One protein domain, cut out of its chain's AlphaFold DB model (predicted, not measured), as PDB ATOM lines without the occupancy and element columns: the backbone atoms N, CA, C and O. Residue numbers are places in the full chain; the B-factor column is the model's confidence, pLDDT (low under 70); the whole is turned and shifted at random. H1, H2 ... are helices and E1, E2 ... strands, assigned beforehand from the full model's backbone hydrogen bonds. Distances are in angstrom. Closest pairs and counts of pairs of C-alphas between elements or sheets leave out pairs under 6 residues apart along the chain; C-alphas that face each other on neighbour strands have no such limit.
ATOM      1  N   VAL A   6      40.064   7.731 -25.002       92.44
ATOM      2  CA  VAL A   6      39.005   6.767 -25.301       92.44
ATOM      3  C   VAL A   6      39.103   5.594 -24.331       92.44
ATOM      4  O   VAL A   6      40.189   5.227 -23.889       92.44
ATOM      5  N   GLN A   7      37.965   4.995 -23.988       91.31
ATOM      6  CA  GLN A   7      37.915   3.936 -22.976       91.31
ATOM      7  C   GLN A   7      38.554   2.623 -23.446       91.31
ATOM      8  O   GLN A   7      39.178   1.920 -22.659       91.31
ATOM      9  N   PHE A   8      38.397   2.285 -24.726       90.94
ATOM     10  CA  PHE A   8      38.815   0.993 -25.261       90.94
ATOM     11  C   PHE A   8      40.009   1.129 -26.195       90.94
ATOM     12  O   PHE A   8      40.061   2.039 -27.025       90.94
ATOM     13  N   TYR A   9      40.927   0.171 -26.087       90.38
ATOM     14  CA  TYR A   9      41.986  -0.009 -27.067       90.38
ATOM     15  C   TYR A   9      41.362  -0.497 -28.373       90.38
ATOM     16  O   TYR A   9      40.675  -1.520 -28.397       90.38
ATOM     17  N   ASN A  10      41.551   0.258 -29.447       86.25
ATOM     18  CA  ASN A  10      40.964  -0.024 -30.741       86.25
ATOM     19  C   ASN A  10      42.016  -0.607 -31.686       86.25
ATOM     20  O   ASN A  10      42.674   0.097 -32.450       86.25
ATOM     21  N   ASP A  11      42.141  -1.925 -31.622       82.56
ATOM     22  CA  ASP A  11      42.995  -2.744 -32.475       82.56
ATOM     23  C   ASP A  11      42.232  -3.945 -33.054       82.56
ATOM     24  O   ASP A  11      42.848  -4.931 -33.462       82.56
ATOM     25  N   GLY A  12      40.894  -3.899 -33.062       75.31
ATOM     26  CA  GLY A  12      40.022  -5.031 -33.390       75.31
ATOM     27  C   GLY A  12      39.632  -5.111 -34.874       75.31
ATOM     28  O   GLY A  12      39.653  -4.096 -35.571       75.31
ATOM     29  N   PRO A  13      39.264  -6.295 -35.396       73.44
ATOM     30  CA  PRO A  13      38.966  -6.520 -36.820       73.44
ATOM     31  C   PRO A  13      37.561  -6.039 -37.229       73.44
ATOM     32  O   PRO A  13      36.967  -6.545 -38.178       73.44
ATOM     33  N   LYS A  14      36.971  -5.101 -36.477       84.44
ATOM     34  CA  LYS A  14      35.616  -4.616 -36.753       84.44
ATOM     35  C   LYS A  14      35.605  -3.862 -38.082       84.44
ATOM     36  O   LYS A  14      36.554  -3.151 -38.401       84.44
ATOM     37  N   ARG A  15      34.502  -3.986 -38.831       84.31
ATOM     38  CA  ARG A  15      34.300  -3.233 -40.076       84.31
ATOM     39  C   ARG A  15      34.502  -1.732 -39.801       84.31
ATOM     40  O   ARG A  15      33.847  -1.221 -38.892       84.31
ATOM     41  N   PRO A  16      35.358  -1.025 -40.562       88.69
ATOM     42  CA  PRO A  16      35.543   0.408 -40.381       88.69
ATOM     43  C   PRO A  16      34.310   1.157 -40.902       88.69
ATOM     44  O   PRO A  16      33.932   1.023 -42.066       88.69
ATOM     45  N   LEU A  17      33.670   1.926 -40.025       90.19
ATOM     46  CA  LEU A  17      32.451   2.690 -40.306       90.19
ATOM     47  C   LEU A  17      32.707   4.199 -40.374       90.19
ATOM     48  O   LEU A  17      31.939   4.917 -41.006       90.19
ATOM     49  N   THR A  18      33.777   4.687 -39.747       88.81
ATOM     50  CA  THR A  18      34.155   6.108 -39.750       88.81
ATOM     51  C   THR A  18      35.422   6.353 -40.569       88.81
ATOM     52  O   THR A  18      36.228   5.441 -40.759       88.81
ATOM     53  N   GLY A  19      35.646   7.596 -41.012       88.88
ATOM     54  CA  GLY A  19      36.865   7.963 -41.747       88.88
ATOM     55  C   GLY A  19      38.152   7.642 -40.973       88.88
ATOM     56  O   GLY A  19      39.073   7.049 -41.523       88.88
ATOM     57  N   ALA A  20      38.185   7.919 -39.664       86.50
ATOM     58  CA  ALA A  20      39.319   7.563 -38.807       86.50
ATOM     59  C   ALA A  20      39.572   6.041 -38.765       86.50
ATOM     60  O   ALA A  20      40.713   5.592 -38.872       86.50
ATOM     61  N   GLN A  21      38.508   5.234 -38.687       89.69
ATOM     62  CA  GLN A  21      38.629   3.772 -38.725       89.69
ATOM     63  C   GLN A  21      39.122   3.267 -40.086       89.69
ATOM     64  O   GLN A  21      39.891   2.312 -40.134       89.69
ATOM     65  N   GLN A  22      38.720   3.902 -41.190       93.25
ATOM     66  CA  GLN A  22      39.200   3.552 -42.530       93.25
ATOM     67  C   GLN A  22      40.694   3.862 -42.698       93.25
ATOM     68  O   GLN A  22      41.428   3.055 -43.270       93.25
ATOM     69  N   VAL A  23      41.170   4.983 -42.147       93.19
ATOM     70  CA  VAL A  23      42.603   5.323 -42.126       93.19
ATOM     71  C   VAL A  23      43.390   4.292 -41.316       93.19
ATOM     72  O   VAL A  23      44.383   3.756 -41.812       93.19
ATOM     73  N   ALA A  24      42.924   3.943 -40.115       93.25
ATOM     74  CA  ALA A  24      43.544   2.902 -39.297       93.25
ATOM     75  C   ALA A  24      43.597   1.546 -40.033       93.25
ATOM     76  O   ALA A  24      44.655   0.917 -40.104       93.25
ATOM     77  N   GLU A  25      42.498   1.144 -40.678       94.94
ATOM     78  CA  GLU A  25      42.426  -0.076 -41.489       94.94
ATOM     79  C   GLU A  25      43.404  -0.054 -42.676       94.94
ATOM     80  O   GLU A  25      44.064  -1.058 -42.945       94.94
ATOM     81  N   SER A  26      43.564   1.078 -43.371       95.56
ATOM     82  CA  SER A  26      44.547   1.186 -44.460       95.56
ATOM     83  C   SER A  26      45.975   0.933 -43.970       95.56
ATOM     84  O   SER A  26      46.743   0.221 -44.619       95.56
ATOM     85  N   HIS A  27      46.314   1.432 -42.780       96.00
ATOM     86  CA  HIS A  27      47.618   1.216 -42.171       96.00
ATOM     87  C   HIS A  27      47.819  -0.221 -41.694       96.00
ATOM     88  O   HIS A  27      48.923  -0.756 -41.826       96.00
ATOM     89  N   TYR A  28      46.761  -0.861 -41.192       96.50
ATOM     90  CA  TYR A  28      46.765  -2.297 -40.941       96.50
ATOM     91  C   TYR A  28      47.082  -3.074 -42.224       96.50
ATOM     92  O   TYR A  28      48.030  -3.855 -42.230       96.50
ATOM     93  N   ARG A  29      46.357  -2.826 -43.323       96.56
ATOM     94  CA  ARG A  29      46.541  -3.544 -44.597       96.56
ATOM     95  C   ARG A  29      47.931  -3.350 -45.185       96.56
ATOM     96  O   ARG A  29      48.549  -4.321 -45.608       96.56
ATOM     97  N   GLN A  30      48.442  -2.121 -45.164       98.06
ATOM     98  CA  GLN A  30      49.802  -1.818 -45.614       98.06
ATOM     99  C   GLN A  30      50.846  -2.604 -44.817       98.06
ATOM    100  O   GLN A  30      51.755  -3.196 -45.397       98.06
ATOM    101  N   ARG A  31      50.720  -2.643 -43.485       97.62
ATOM    102  CA  ARG A  31      51.669  -3.373 -42.633       97.62
ATOM    103  C   ARG A  31      51.493  -4.881 -42.688       97.62
ATOM    104  O   ARG A  31      52.485  -5.586 -42.559       97.62
ATOM    105  N   PHE A  32      50.277  -5.362 -42.913       97.88
ATOM    106  CA  PHE A  32      50.024  -6.768 -43.189       97.88
ATOM    107  C   PHE A  32      50.724  -7.199 -44.476       97.88
ATOM    108  O   PHE A  32      51.475  -8.165 -44.455       97.88
ATOM    109  N   LEU A  33      50.549  -6.450 -45.570       98.19
ATOM    110  CA  LEU A  33      51.207  -6.750 -46.840       98.19
ATOM    111  C   LEU A  33      52.734  -6.712 -46.704       98.19
ATOM    112  O   LEU A  33      53.406  -7.630 -47.155       98.19
ATOM    113  N   ALA A  34      53.282  -5.701 -46.022       97.81
ATOM    114  CA  ALA A  34      54.716  -5.638 -45.749       97.81
ATOM    115  C   ALA A  34      55.209  -6.862 -44.953       97.81
ATOM    116  O   ALA A  34      56.197  -7.477 -45.339       97.81
ATOM    117  N   GLY A  35      54.491  -7.265 -43.898       97.69
ATOM    118  CA  GLY A  35      54.816  -8.472 -43.135       97.69
ATOM    119  C   GLY A  35      54.696  -9.754 -43.966       97.69
ATOM    120  O   GLY A  35      55.535 -10.635 -43.853       97.69
ATOM    121  N   ALA A  36      53.708  -9.846 -44.857       96.81
ATOM    122  CA  ALA A  36      53.580 -10.974 -45.777       96.81
ATOM    123  C   ALA A  36      54.765 -11.050 -46.754       96.81
ATOM    124  O   ALA A  36      55.231 -12.139 -47.066       96.81
ATOM    125  N   HIS A  37      55.298  -9.905 -47.191       96.81
ATOM    126  CA  HIS A  37      56.522  -9.865 -47.993       96.81
ATOM    127  C   HIS A  37      57.763 -10.280 -47.187       96.81
ATOM    128  O   HIS A  37      58.633 -10.944 -47.744       96.81
ATOM    129  N   GLU A  38      57.848  -9.938 -45.892       95.38
ATOM    130  CA  GLU A  38      58.932 -10.412 -45.006       95.38
ATOM    131  C   GLU A  38      58.971 -11.952 -44.959       95.38
ATOM    132  O   GLU A  38      60.044 -12.548 -45.040       95.38
ATOM    133  N   VAL A  39      57.798 -12.591 -44.899       95.50
ATOM    134  CA  VAL A  39      57.652 -14.055 -44.827       95.50
ATOM    135  C   VAL A  39      58.173 -14.770 -46.074       95.50
ATOM    136  O   VAL A  39      58.651 -15.891 -45.959       95.50
ATOM    137  N   ILE A  40      58.131 -14.154 -47.259       91.75
ATOM    138  CA  ILE A  40      58.587 -14.798 -48.510       91.75
ATOM    139  C   ILE A  40      60.060 -15.236 -48.415       91.75
ATOM    140  O   ILE A  40      60.460 -16.220 -49.030       91.75
ATOM    141  N   ALA A  41      60.874 -14.525 -47.631       89.50
ATOM    142  CA  ALA A  41      62.287 -14.847 -47.448       89.50
ATOM    143  C   ALA A  41      62.539 -15.978 -46.432       89.50
ATOM    144  O   ALA A  41      63.687 -16.393 -46.241       89.50
ATOM    145  N   TRP A  42      61.506 -16.460 -45.739       91.88
ATOM    146  CA  TRP A  42      61.652 -17.450 -44.682       91.88
ATOM    147  C   TRP A  42      61.910 -18.842 -45.255       91.88
ATOM    148  O   TRP A  42      61.160 -19.352 -46.079       91.88
ATOM    149  N   ARG A  43      62.964 -19.495 -44.755       89.44
ATOM    150  CA  ARG A  43      63.197 -20.939 -44.961       89.44
ATOM    151  C   ARG A  43      62.555 -21.808 -43.878       89.44
ATOM    152  O   ARG A  43      62.522 -23.025 -44.004       89.44
ATOM    153  N   THR A  44      62.157 -21.173 -42.787       91.62
ATOM    154  CA  THR A  44      61.476 -21.698 -41.603       91.62
ATOM    155  C   THR A  44      60.924 -20.480 -40.851       91.62
ATOM    156  O   THR A  44      61.472 -19.385 -41.052       91.62
ATOM    157  N   PRO A  45      59.872 -20.596 -40.019       94.38
ATOM    158  CA  PRO A  45      59.347 -19.460 -39.280       94.38
ATOM    159  C   PRO A  45      60.430 -18.750 -38.462       94.38
ATOM    160  O   PRO A  45      61.136 -19.364 -37.660       94.38
ATOM    161  N   ASP A  46      60.555 -17.439 -38.662       96.31
ATOM    162  CA  ASP A  46      61.524 -16.625 -37.935       96.31
ATOM    163  C   ASP A  46      60.957 -16.229 -36.565       96.31
ATOM    164  O   ASP A  46      60.246 -15.230 -36.404       96.31
ATOM    165  N   SER A  47      61.291 -17.028 -35.550       96.12
ATOM    166  CA  SER A  47      60.885 -16.795 -34.162       96.12
ATOM    167  C   SER A  47      61.316 -15.427 -33.626       96.12
ATOM    168  O   SER A  47      60.598 -14.845 -32.813       96.12
ATOM    169  N   ASN A  48      62.456 -14.884 -34.069       97.31
ATOM    170  CA  ASN A  48      62.917 -13.571 -33.616       97.31
ATOM    171  C   ASN A  48      62.036 -12.469 -34.207       97.31
ATOM    172  O   ASN A  48      61.526 -11.636 -33.459       97.31
ATOM    173  N   ALA A  49      61.766 -12.516 -35.514       97.75
ATOM    174  CA  ALA A  49      60.876 -11.559 -36.167       97.75
ATOM    175  C   ALA A  49      59.456 -11.574 -35.566       97.75
ATOM    176  O   ALA A  49      58.849 -10.518 -35.356       97.75
ATOM    177  N   ILE A  50      58.937 -12.761 -35.235       98.19
ATOM    178  CA  ILE A  50      57.627 -12.932 -34.587       98.19
ATOM    179  C   ILE A  50      57.629 -12.333 -33.176       98.19
ATOM    180  O   ILE A  50      56.745 -11.539 -32.833       98.19
ATOM    181  N   ASN A  51      58.637 -12.660 -32.363       98.25
ATOM    182  CA  ASN A  51      58.782 -12.116 -31.012       98.25
ATOM    183  C   ASN A  51      58.922 -10.590 -31.024       98.25
ATOM    184  O   ASN A  51      58.313  -9.907 -30.192       98.25
ATOM    185  N   ASP A  52      59.651 -10.047 -31.997       98.38
ATOM    186  CA  ASP A  52      59.807  -8.611 -32.195       98.38
ATOM    187  C   ASP A  52      58.491  -7.933 -32.572       98.38
ATOM    188  O   ASP A  52      58.173  -6.871 -32.025       98.38
ATOM    189  N   ALA A  53      57.692  -8.540 -33.452       98.12
ATOM    190  CA  ALA A  53      56.382  -8.013 -33.826       98.12
ATOM    191  C   ALA A  53      55.414  -7.992 -32.628       98.12
ATOM    192  O   ALA A  53      54.746  -6.981 -32.377       98.12
ATOM    193  N   TRP A  54      55.398  -9.055 -31.821       98.31
ATOM    194  CA  TRP A  54      54.649  -9.089 -30.563       98.31
ATOM    195  C   TRP A  54      55.157  -8.068 -29.543       98.31
ATOM    196  O   TRP A  54      54.364  -7.392 -28.880       98.31
ATOM    197  N   GLY A  55      56.477  -7.925 -29.422       98.38
ATOM    198  CA  GLY A  55      57.113  -6.926 -28.570       98.38
ATOM    199  C   GLY A  55      56.722  -5.510 -28.977       98.38
ATOM    200  O   GLY A  55      56.334  -4.707 -28.127       98.38
ATOM    201  N   GLN A  56      56.740  -5.213 -30.276       97.81
ATOM    202  CA  GLN A  56      56.296  -3.935 -30.822       97.81
ATOM    203  C   GLN A  56      54.826  -3.673 -30.495       97.81
ATOM    204  O   GLN A  56      54.492  -2.578 -30.047       97.81
ATOM    205  N   ARG A  57      53.954  -4.674 -30.649       96.62
ATOM    206  CA  ARG A  57      52.532  -4.555 -30.309       96.62
ATOM    207  C   ARG A  57      52.309  -4.215 -28.834       96.62
ATOM    208  O   ARG A  57      51.514  -3.327 -28.533       96.62
ATOM    209  N   ARG A  58      53.034  -4.871 -27.921       97.62
ATOM    210  CA  ARG A  58      52.987  -4.558 -26.481       97.62
ATOM    211  C   ARG A  58      53.470  -3.137 -26.191       97.62
ATOM    212  O   ARG A  58      52.798  -2.415 -25.462       97.62
ATOM    213  N   ARG A  59      54.583  -2.715 -26.804       98.19
ATOM    214  CA  ARG A  59      55.121  -1.352 -26.654       98.19
ATOM    215  C   ARG A  59      54.142  -0.288 -27.145       98.19
ATOM    216  O   ARG A  59      53.937   0.696 -26.449       98.19
ATOM    217  N   VAL A  60      53.518  -0.495 -28.306       97.44
ATOM    218  CA  VAL A  60      52.519   0.434 -28.860       97.44
ATOM    219  C   VAL A  60      51.301   0.546 -27.948       97.44
ATOM    220  O   VAL A  60      50.848   1.656 -27.684       97.44
ATOM    221  N   ARG A  61      50.800  -0.581 -27.424       96.94
ATOM    222  CA  ARG A  61      49.698  -0.560 -26.461       96.94
ATOM    223  C   ARG A  61      50.075   0.230 -25.213       96.94
ATOM    224  O   ARG A  61      49.359   1.159 -24.868       96.94
ATOM    225  N   HIS A  62      51.214  -0.080 -24.601       97.44
ATOM    226  CA  HIS A  62      51.663   0.606 -23.393       97.44
ATOM    227  C   HIS A  62      51.880   2.110 -23.625       97.44
ATOM    228  O   HIS A  62      51.451   2.944 -22.836       97.44
ATOM    229  N   ALA A  63      52.438   2.485 -24.778       97.06
ATOM    230  CA  ALA A  63      52.584   3.881 -25.184       97.06
ATOM    231  C   ALA A  63      51.243   4.592 -25.454       97.06
ATOM    232  O   ALA A  63      51.213   5.818 -25.543       97.06
ATOM    233  N   ALA A  64      50.130   3.870 -25.589       97.25
ATOM    234  CA  ALA A  64      48.792   4.442 -25.707       97.25
ATOM    235  C   ALA A  64      48.073   4.561 -24.354       97.25
ATOM    236  O   ALA A  64      47.118   5.329 -24.268       97.25
ATOM    237  N   GLU A  65      48.517   3.846 -23.319       97.56
ATOM    238  CA  GLU A  65      47.869   3.805 -22.005       97.56
ATOM    239  C   GLU A  65      47.991   5.149 -21.269       97.56
ATOM    240  O   GLU A  65      49.021   5.834 -21.304       97.56
ATOM    241  N   VAL A  66      46.895   5.532 -20.616       96.88
ATOM    242  CA  VAL A  66      46.769   6.682 -19.723       96.88
ATOM    243  C   VAL A  66      46.094   6.186 -18.450       96.88
ATOM    244  O   VAL A  66      44.967   5.693 -18.488       96.88
ATOM    245  N   HIS A  67      46.795   6.321 -17.331       96.38
ATOM    246  CA  HIS A  67      46.298   5.944 -16.015       96.38
ATOM    247  C   HIS A  67      45.487   7.097 -15.429       96.38
ATOM    248  O   HIS A  67      45.948   8.237 -15.379       96.38
ATOM    249  N   VAL A  68      44.251   6.810 -15.031       95.12
ATOM    250  CA  VAL A  68      43.298   7.800 -14.526       95.12
ATOM    251  C   VAL A  68      42.737   7.299 -13.204       95.12
ATOM    252  O   VAL A  68      42.259   6.166 -13.161       95.12
ATOM    253  N   PRO A  69      42.715   8.111 -12.135       95.94
ATOM    254  CA  PRO A  69      42.080   7.704 -10.888       95.94
ATOM    255  C   PRO A  69      40.617   7.295 -11.106       95.94
ATOM    256  O   PRO A  69      39.871   7.988 -11.806       95.94
ATOM    257  N   SER A  70      40.179   6.207 -10.468       95.12
ATOM    258  CA  SER A  70      38.783   5.742 -10.515       95.12
ATOM    259  C   SER A  70      37.807   6.849 -10.104       95.12
ATOM    260  O   SER A  70      36.758   7.020 -10.724       95.12
ATOM    261  N   SER A  71      38.182   7.657  -9.109       94.94
ATOM    262  CA  SER A  71      37.394   8.804  -8.655       94.94
ATOM    263  C   SER A  71      37.170   9.858  -9.741       94.94
ATOM    264  O   SER A  71      36.073  10.404  -9.840       94.94
ATOM    265  N   VAL A  72      38.164  10.095 -10.601       92.38
ATOM    266  CA  VAL A  72      38.082  11.028 -11.735       92.38
ATOM    267  C   VAL A  72      37.313  10.414 -12.902       92.38
ATOM    268  O   VAL A  72      36.511  11.096 -13.540       92.38
ATOM    269  N   LEU A  73      37.552   9.135 -13.212       92.44
ATOM    270  CA  LEU A  73      36.903   8.497 -14.356       92.44
ATOM    271  C   LEU A  73      35.392   8.344 -14.139       92.44
ATOM    272  O   LEU A  73      34.630   8.619 -15.067       92.44
ATOM    273  N   PHE A  74      34.985   7.942 -12.930       91.50
ATOM    274  CA  PHE A  74      33.591   7.659 -12.580       91.50
ATOM    275  C   PHE A  74      32.890   8.791 -11.813       91.50
ATOM    276  O   PHE A  74      31.688   8.712 -11.601       91.50
ATOM    277  N   GLY A  75      33.607   9.839 -11.388       91.69
ATOM    278  CA  GLY A  75      33.021  10.957 -10.634       91.69
ATOM    279  C   GLY A  75      32.639  10.611  -9.189       91.69
ATOM    280  O   GLY A  75      31.786  11.274  -8.604       91.69
ATOM    281  N   HIS A  76      33.253   9.578  -8.607       94.00
ATOM    282  CA  HIS A  76      32.960   9.101  -7.254       94.00
ATOM    283  C   HIS A  76      34.187   9.253  -6.343       94.00
ATOM    284  O   HIS A  76      35.097   8.424  -6.414       94.00
ATOM    285  N   PRO A  77      34.226  10.266  -5.454       93.25
ATOM    286  CA  PRO A  77      35.410  10.588  -4.647       93.25
ATOM    287  C   PRO A  77      35.934   9.444  -3.770       93.25
ATOM    288  O   PRO A  77      37.122   9.403  -3.469       93.25
ATOM    289  N   HIS A  78      35.064   8.516  -3.370       94.75
ATOM    290  CA  HIS A  78      35.415   7.397  -2.492       94.75
ATOM    291  C   HIS A  78      36.085   6.221  -3.214       94.75
ATOM    292  O   HIS A  78      36.587   5.316  -2.552       94.75
ATOM    293  N   LEU A  79      36.080   6.196  -4.552       94.62
ATOM    294  CA  LEU A  79      36.719   5.117  -5.297       94.62
ATOM    295  C   LEU A  79      38.236   5.263  -5.247       94.62
ATOM    296  O   LEU A  79      38.802   6.252  -5.716       94.62
ATOM    297  N   THR A  80      38.888   4.228  -4.733       91.12
ATOM    298  CA  THR A  80      40.340   4.087  -4.720       91.12
ATOM    299  C   THR A  80      40.789   3.232  -5.911       91.12
ATOM    300  O   THR A  80      40.064   2.355  -6.382       91.12
ATOM    301  N   GLY A  81      41.970   3.523  -6.459       94.25
ATOM    302  CA  GLY A  81      42.559   2.792  -7.586       94.25
ATOM    303  C   GLY A  81      42.626   3.581  -8.894       94.25
ATOM    304  O   GLY A  81      42.136   4.707  -9.000       94.25
ATOM    305  N   GLU A  82      43.250   2.957  -9.889       95.44
ATOM    306  CA  GLU A  82      43.457   3.517 -11.223       95.44
ATOM    307  C   GLU A  82      42.704   2.716 -12.281       95.44
ATOM    308  O   GLU A  82      42.494   1.510 -12.164       95.44
ATOM    309  N   GLN A  83      42.325   3.415 -13.339       95.44
ATOM    310  CA  GLN A  83      41.716   2.877 -14.538       95.44
ATOM    311  C   GLN A  83      42.616   3.204 -15.720       95.44
ATOM    312  O   GLN A  83      43.161   4.304 -15.815       95.44
ATOM    313  N   VAL A  84      42.738   2.258 -16.642       96.56
ATOM    314  CA  VAL A  84      43.471   2.471 -17.887       96.56
ATOM    315  C   VAL A  84      42.489   2.920 -18.960       96.56
ATOM    316  O   VAL A  84      41.540   2.211 -19.290       96.56
ATOM    317  N   VAL A  85      42.741   4.099 -19.515       96.56
ATOM    318  CA  VAL A  85      42.145   4.573 -20.770       96.56
ATOM    319  C   VAL A  85      43.254   4.734 -21.809       96.56
ATOM    320  O   VAL A  85      44.431   4.558 -21.500       96.56
ATOM    321  N   TYR A  86      42.905   5.062 -23.050       96.06
ATOM    322  CA  TYR A  86      43.870   5.148 -24.146       96.06
ATOM    323  C   TYR A  86      43.847   6.519 -24.809       96.06
ATOM    324  O   TYR A  86      42.785   7.126 -24.945       96.06
ATOM    325  N   ARG A  87      45.007   7.003 -25.259       95.38
ATOM    326  CA  ARG A  87      45.126   8.242 -26.046       95.38
ATOM    327  C   ARG A  87      44.258   8.155 -27.308       95.38
ATOM    328  O   ARG A  87      44.267   7.140 -28.005       95.38
ATOM    329  N   ARG A  88      43.501   9.201 -27.630       92.56
ATOM    330  CA  ARG A  88      42.763   9.304 -28.900       92.56
ATOM    331  C   ARG A  88      43.756   9.317 -30.069       92.56
ATOM    332  O   ARG A  88      44.814   9.926 -29.962       92.56
ATOM    333  N   GLY A  89      43.433   8.637 -31.168       91.38
ATOM    334  CA  GLY A  89      44.320   8.521 -32.329       91.38
ATOM    335  C   GLY A  89      45.307   7.349 -32.262       91.38
ATOM    336  O   GLY A  89      46.008   7.090 -33.241       91.38
ATOM    337  N   HIS A  90      45.361   6.599 -31.150       94.88
ATOM    338  CA  HIS A  90      46.244   5.432 -31.026       94.88
ATOM    339  C   HIS A  90      45.926   4.317 -32.037       94.88
ATOM    340  O   HIS A  90      46.786   3.479 -32.313       94.88
ATOM    341  N   GLU A  91      44.707   4.290 -32.587       93.75
ATOM    342  CA  GLU A  91      44.215   3.244 -33.485       93.75
ATOM    343  C   GLU A  91      45.101   3.047 -34.718       93.75
ATOM    344  O   GLU A  91      45.203   1.930 -35.225       93.75
ATOM    345  N   VAL A  92      45.785   4.096 -35.186       94.00
ATOM    346  CA  VAL A  92      46.697   4.017 -36.332       94.00
ATOM    347  C   VAL A  92      47.912   3.152 -36.002       94.00
ATOM    348  O   VAL A  92      48.169   2.167 -36.696       94.00
ATOM    349  N   GLU A  93      48.638   3.462 -34.929       96.25
ATOM    350  CA  GLU A  93      49.815   2.679 -34.524       96.25
ATOM    351  C   GLU A  93      49.425   1.277 -34.039       96.25
ATOM    352  O   GLU A  93      50.099   0.281 -34.339       96.25
ATOM    353  N   ALA A  94      48.285   1.163 -33.355       96.00
ATOM    354  CA  ALA A  94      47.721  -0.119 -32.953       96.00
ATOM    355  C   ALA A  94      47.421  -1.018 -34.167       96.00
ATOM    356  O   ALA A  94      47.742  -2.211 -34.162       96.00
ATOM    357  N   SER A  95      46.874  -0.434 -35.237       96.19
ATOM    358  CA  SER A  95      46.589  -1.114 -36.503       96.19
ATOM    359  C   SER A  95      47.862  -1.482 -37.265       96.19
ATOM    360  O   SER A  95      47.974  -2.607 -37.754       96.19
ATOM    361  N   ARG A  96      48.865  -0.591 -37.308       96.00
ATOM    362  CA  ARG A  96      50.179  -0.862 -37.924       96.00
ATOM    363  C   ARG A  96      50.871  -2.054 -37.275       96.00
ATOM    364  O   ARG A  96      51.261  -2.993 -37.968       96.00
ATOM    365  N   SER A  97      50.997  -2.029 -35.948       97.00
ATOM    366  CA  SER A  97      51.625  -3.118 -35.191       97.00
ATOM    367  C   SER A  97      50.836  -4.426 -35.302       97.00
ATOM    368  O   SER A  97      51.443  -5.493 -35.378       97.00
ATOM    369  N   ARG A  98      49.495  -4.364 -35.389       96.69
ATOM    370  CA  ARG A  98      48.653  -5.540 -35.667       96.69
ATOM    371  C   ARG A  98      48.977  -6.157 -37.016       96.69
ATOM    372  O   ARG A  98      49.155  -7.364 -37.077       96.69
ATOM    373  N   GLY A  99      49.021  -5.341 -38.070       97.06
ATOM    374  CA  GLY A  99      49.163  -5.812 -39.448       97.06
ATOM    375  C   GLY A  99      50.380  -6.709 -39.612       97.06
ATOM    376  O   GLY A  99      50.244  -7.856 -40.029       97.06
ATOM    377  N   ARG A 100      51.546  -6.218 -39.178       97.44
ATOM    378  CA  ARG A 100      52.791  -6.992 -39.222       97.44
ATOM    379  C   ARG A 100      52.704  -8.259 -38.368       97.44
ATOM    380  O   ARG A 100      52.939  -9.346 -38.875       97.44
ATOM    381  N   CYS A 101      52.312  -8.130 -37.097       97.75
ATOM    382  CA  CYS A 101      52.221  -9.262 -36.169       97.75
ATOM    383  C   CYS A 101      51.307 -10.376 -36.692       97.75
ATOM    384  O   CYS A 101      51.655 -11.549 -36.612       97.75
ATOM    385  N   GLN A 102      50.152 -10.009 -37.246       97.31
ATOM    386  CA  GLN A 102      49.188 -10.963 -37.771       97.31
ATOM    387  C   GLN A 102      49.711 -11.673 -39.022       97.31
ATOM    388  O   GLN A 102      49.521 -12.880 -39.130       97.31
ATOM    389  N   ALA A 103      50.384 -10.967 -39.936       97.75
ATOM    390  CA  ALA A 103      50.977 -11.591 -41.118       97.75
ATOM    391  C   ALA A 103      52.012 -12.664 -40.734       97.75
ATOM    392  O   ALA A 103      51.941 -13.790 -41.223       97.75
ATOM    393  N   LEU A 104      52.914 -12.337 -39.802       98.31
ATOM    394  CA  LEU A 104      53.953 -13.264 -39.344       98.31
ATOM    395  C   LEU A 104      53.369 -14.471 -38.585       98.31
ATOM    396  O   LEU A 104      53.775 -15.607 -38.813       98.31
ATOM    397  N   GLU A 105      52.382 -14.247 -37.711       97.88
ATOM    398  CA  GLU A 105      51.703 -15.327 -36.977       97.88
ATOM    399  C   GLU A 105      50.901 -16.254 -37.888       97.88
ATOM    400  O   GLU A 105      50.900 -17.467 -37.687       97.88
ATOM    401  N   MET A 106      50.218 -15.701 -38.893       97.44
ATOM    402  CA  MET A 106      49.499 -16.513 -39.875       97.44
ATOM    403  C   MET A 106      50.462 -17.407 -40.653       97.44
ATOM    404  O   MET A 106      50.182 -18.592 -40.810       97.44
ATOM    405  N   ALA A 107      51.609 -16.873 -41.075       96.50
ATOM    406  CA  ALA A 107      52.637 -17.655 -41.748       96.50
ATOM    407  C   ALA A 107      53.206 -18.771 -40.862       96.50
ATOM    408  O   ALA A 107      53.300 -19.909 -41.314       96.50
ATOM    409  N   ARG A 108      53.525 -18.473 -39.592       96.62
ATOM    410  CA  ARG A 108      53.985 -19.483 -38.625       96.62
ATOM    411  C   ARG A 108      52.975 -20.620 -38.482       96.62
ATOM    412  O   ARG A 108      53.360 -21.776 -38.595       96.62
ATOM    413  N   ARG A 109      51.695 -20.298 -38.268       96.31
ATOM    414  CA  ARG A 109      50.632 -21.307 -38.120       96.31
ATOM    415  C   ARG A 109      50.485 -22.158 -39.373       96.31
ATOM    416  O   ARG A 109      50.471 -23.373 -39.275       96.31
ATOM    417  N   GLN A 110      50.453 -21.526 -40.545       94.06
ATOM    418  CA  GLN A 110      50.349 -22.258 -41.805       94.06
ATOM    419  C   GLN A 110      51.544 -23.197 -42.014       94.06
ATOM    420  O   GLN A 110      51.370 -24.310 -42.499       94.06
ATOM    421  N   TRP A 111      52.749 -22.767 -41.635       92.44
ATOM    422  CA  TRP A 111      53.937 -23.616 -41.674       92.44
ATOM    423  C   TRP A 111      53.808 -24.823 -40.740       92.44
ATOM    424  O   TRP A 111      54.089 -25.948 -41.144       92.44
ATOM    425  N   GLU A 112      53.369 -24.601 -39.502       92.44
ATOM    426  CA  GLU A 112      53.133 -25.663 -38.516       92.44
ATOM    427  C   GLU A 112      52.070 -26.662 -38.987       92.44
ATOM    428  O   GLU A 112      52.250 -27.867 -38.812       92.44
ATOM    429  N   ASP A 113      51.007 -26.179 -39.634       93.50
ATOM    430  CA  ASP A 113      49.947 -27.015 -40.199       93.50
ATOM    431  C   ASP A 113      50.481 -27.898 -41.342       93.50
ATOM    432  O   ASP A 113      50.208 -29.099 -41.372       93.50
ATOM    433  N   LEU A 114      51.288 -27.338 -42.255       90.38
ATOM    434  CA  LEU A 114      51.913 -28.095 -43.352       90.38
ATOM    435  C   LEU A 114      52.906 -29.138 -42.823       90.38
ATOM    436  O   LEU A 114      52.880 -30.291 -43.251       90.38
ATOM    437  N   HIS A 115      53.739 -28.754 -41.856       87.56
ATOM    438  CA  HIS A 115      54.682 -29.672 -41.224       87.56
ATOM    439  C   HIS A 115      53.957 -30.817 -40.500       87.56
ATOM    440  O   HIS A 115      54.327 -31.980 -40.646       87.56
ATOM    441  N   SER A 116      52.873 -30.513 -39.780       89.56
ATOM    442  CA  SER A 116      52.046 -31.519 -39.095       89.56
ATOM    443  C   SER A 116      51.332 -32.464 -40.067       89.56
ATOM    444  O   SER A 116      51.057 -33.610 -39.717       89.56
ATOM    445  N   ALA A 117      51.057 -32.012 -41.293       90.50
ATOM    446  CA  ALA A 117      50.543 -32.846 -42.377       90.50
ATOM    447  C   ALA A 117      51.624 -33.730 -43.038       90.50
ATOM    448  O   ALA A 117      51.313 -34.477 -43.964       90.50
ATOM    449  N   GLY A 118      52.874 -33.666 -42.565       85.69
ATOM    450  CA  GLY A 118      53.994 -34.460 -43.066       85.69
ATOM    451  C   GLY A 118      54.693 -33.862 -44.286       85.69
ATOM    452  O   GLY A 118      55.429 -34.584 -44.950       85.69
ATOM    453  N   MET A 119      54.467 -32.578 -44.598       81.25
ATOM    454  CA  MET A 119      55.210 -31.899 -45.662       81.25
ATOM    455  C   MET A 119      56.585 -31.477 -45.151       81.25
ATOM    456  O   MET A 119      56.707 -30.766 -44.148       81.25
ATOM    457  N   GLU A 120      57.625 -31.895 -45.865       73.44
ATOM    458  CA  GLU A 120      58.999 -31.517 -45.553       73.44
ATOM    459  C   GLU A 120      59.332 -30.132 -46.124       73.44
ATOM    460  O   GLU A 120      58.787 -29.691 -47.139       73.44
ATOM    461  N   ASN A 121      60.292 -29.430 -45.516       67.00
ATOM    462  CA  ASN A 121      60.666 -28.074 -45.949       67.00
ATOM    463  C   ASN A 121      61.123 -28.014 -47.422       67.00
ATOM    464  O   ASN A 121      60.948 -26.993 -48.087       67.00
ATOM    465  N   SER A 122      61.698 -29.101 -47.948       67.25
ATOM    466  CA  SER A 122      62.093 -29.230 -49.358       67.25
ATOM    467  C   SER A 122      60.904 -29.270 -50.327       67.25
ATOM    468  O   SER A 122      61.076 -28.973 -51.509       67.25
ATOM    469  N   GLU A 123      59.714 -29.619 -49.841       59.53
ATOM    470  CA  GLU A 123      58.465 -29.679 -50.605       59.53
ATOM    471  C   GLU A 123      57.675 -28.368 -50.508       59.53
ATOM    472  O   GLU A 123      56.938 -28.028 -51.430       59.53
ATOM    473  N   VAL A 124      57.873 -27.609 -49.424       59.09
ATOM    474  CA  VAL A 124      57.245 -26.299 -49.180       59.09
ATOM    475  C   VAL A 124      57.959 -25.156 -49.922       59.09
ATOM    476  O   VAL A 124      57.320 -24.175 -50.285       59.09
ATOM    477  N   LEU A 125      59.270 -25.269 -50.173       59.47
ATOM    478  CA  LEU A 125      60.114 -24.202 -50.747       59.47
ATOM    479  C   LEU A 125      60.349 -24.297 -52.276       59.47
ATOM    480  O   LEU A 125      61.322 -23.721 -52.771       59.47
ATOM    481  N   ARG A 126      59.517 -25.039 -53.021       51.38
ATOM    482  CA  ARG A 126      59.565 -25.091 -54.500       51.38
ATOM    483  C   ARG A 126      58.902 -23.879 -55.142       51.38
ATOM    484  O   ARG A 126      59.443 -23.431 -56.177       51.38
TER     485      ARG A 126
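AT A GLANCE: This is residues 6 to 126 of the 126 residues of an uncharacterized protein of Planctomycetaceae bacterium (UniProt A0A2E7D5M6). Three long helices, H1, H2 and H4, lie side by side as a slab with H4 between the other two, and from one end of it an arm reaches out, a ribbon of the two strands E1 and E2 with the small helix H3 at its far end. At the opposite end H4 reaches beyond its contact with H2, and the short helix H5 follows it there. The printed part has 121 residues, with five named helices and two named strands in the order H1 H2 E1 H3 E2 H4 H5; the sheet, E1 - E2, is antiparallel and the class is mostly helix. The whole is loose, with a radius of gyration of the C-alphas of 18.9 A, and spans 65 by 32 by 21 A.

IN THESE COORDINATES: Residues 6 to 18 hold no named element. H1 is residues 19 to 40, 32.2 A long, and begins at C-alpha 19, (36.865, 7.963, -41.747). H2 is residues 47 to 64, 25.9 A long. E1 is residues 65 to 69, 13.1 A long, H3 residues 70 to 74, and E2 residues 82 to 87, 15.6 A long. H4, residues 91 to 116, begins at C-alpha 91, (44.215, 3.244, -33.485), and is 36.1 A long. H5 is residues 121 to 124, ending at C-alpha 124, (57.245, -26.299, -49.180).

HOW THE PARTS SIT: H4 touches H1, their closest C-alphas being those of Phe 32 and Gly 99, 4.0 A apart; they run the same way at a steep tilt of 36 degrees, only just past shallow. H4 touches H2 with residues 93 to 105 alone, the closest C-alphas being those of Ala 53 and Cys 101 at 4.9 A; they run opposite ways at a shallow tilt of 26 degrees. H1 and H2 are apart. E1 and E2 are antiparallel at 141 degrees, with N 66 and O 85 within hydrogen-bond range at 2.8 A and N 83 and O 68 at 2.8 A. The closest C-alphas of H2 and E2, Ala 64 and Tyr 86, are 5.2 A apart; those of H3 and E2, Ser 70 and Glu 82, are also 5.2 A apart. H5 is close to but not clearly touching H4, with the closest C-alphas, His 115 and Asn 121, 7.8 A apart. In H2, H3 and H4 every O i to N i+4 pair is within hydrogen-bond range, in H1 17 of 18 are, and H5 is too short for such a pair.

THE WHOLE: The two C-alphas farthest apart are those of His 78 and Arg 126, at 65.9 A. The printed part has no cut and ends at Arg 126, the chain's last residue. The links H1 to H2 and H3 to E2 are short, the others are tight, and no link is long. The mean pLDDT of the printed part is 92.1, and residues 121 to 126 are under 70.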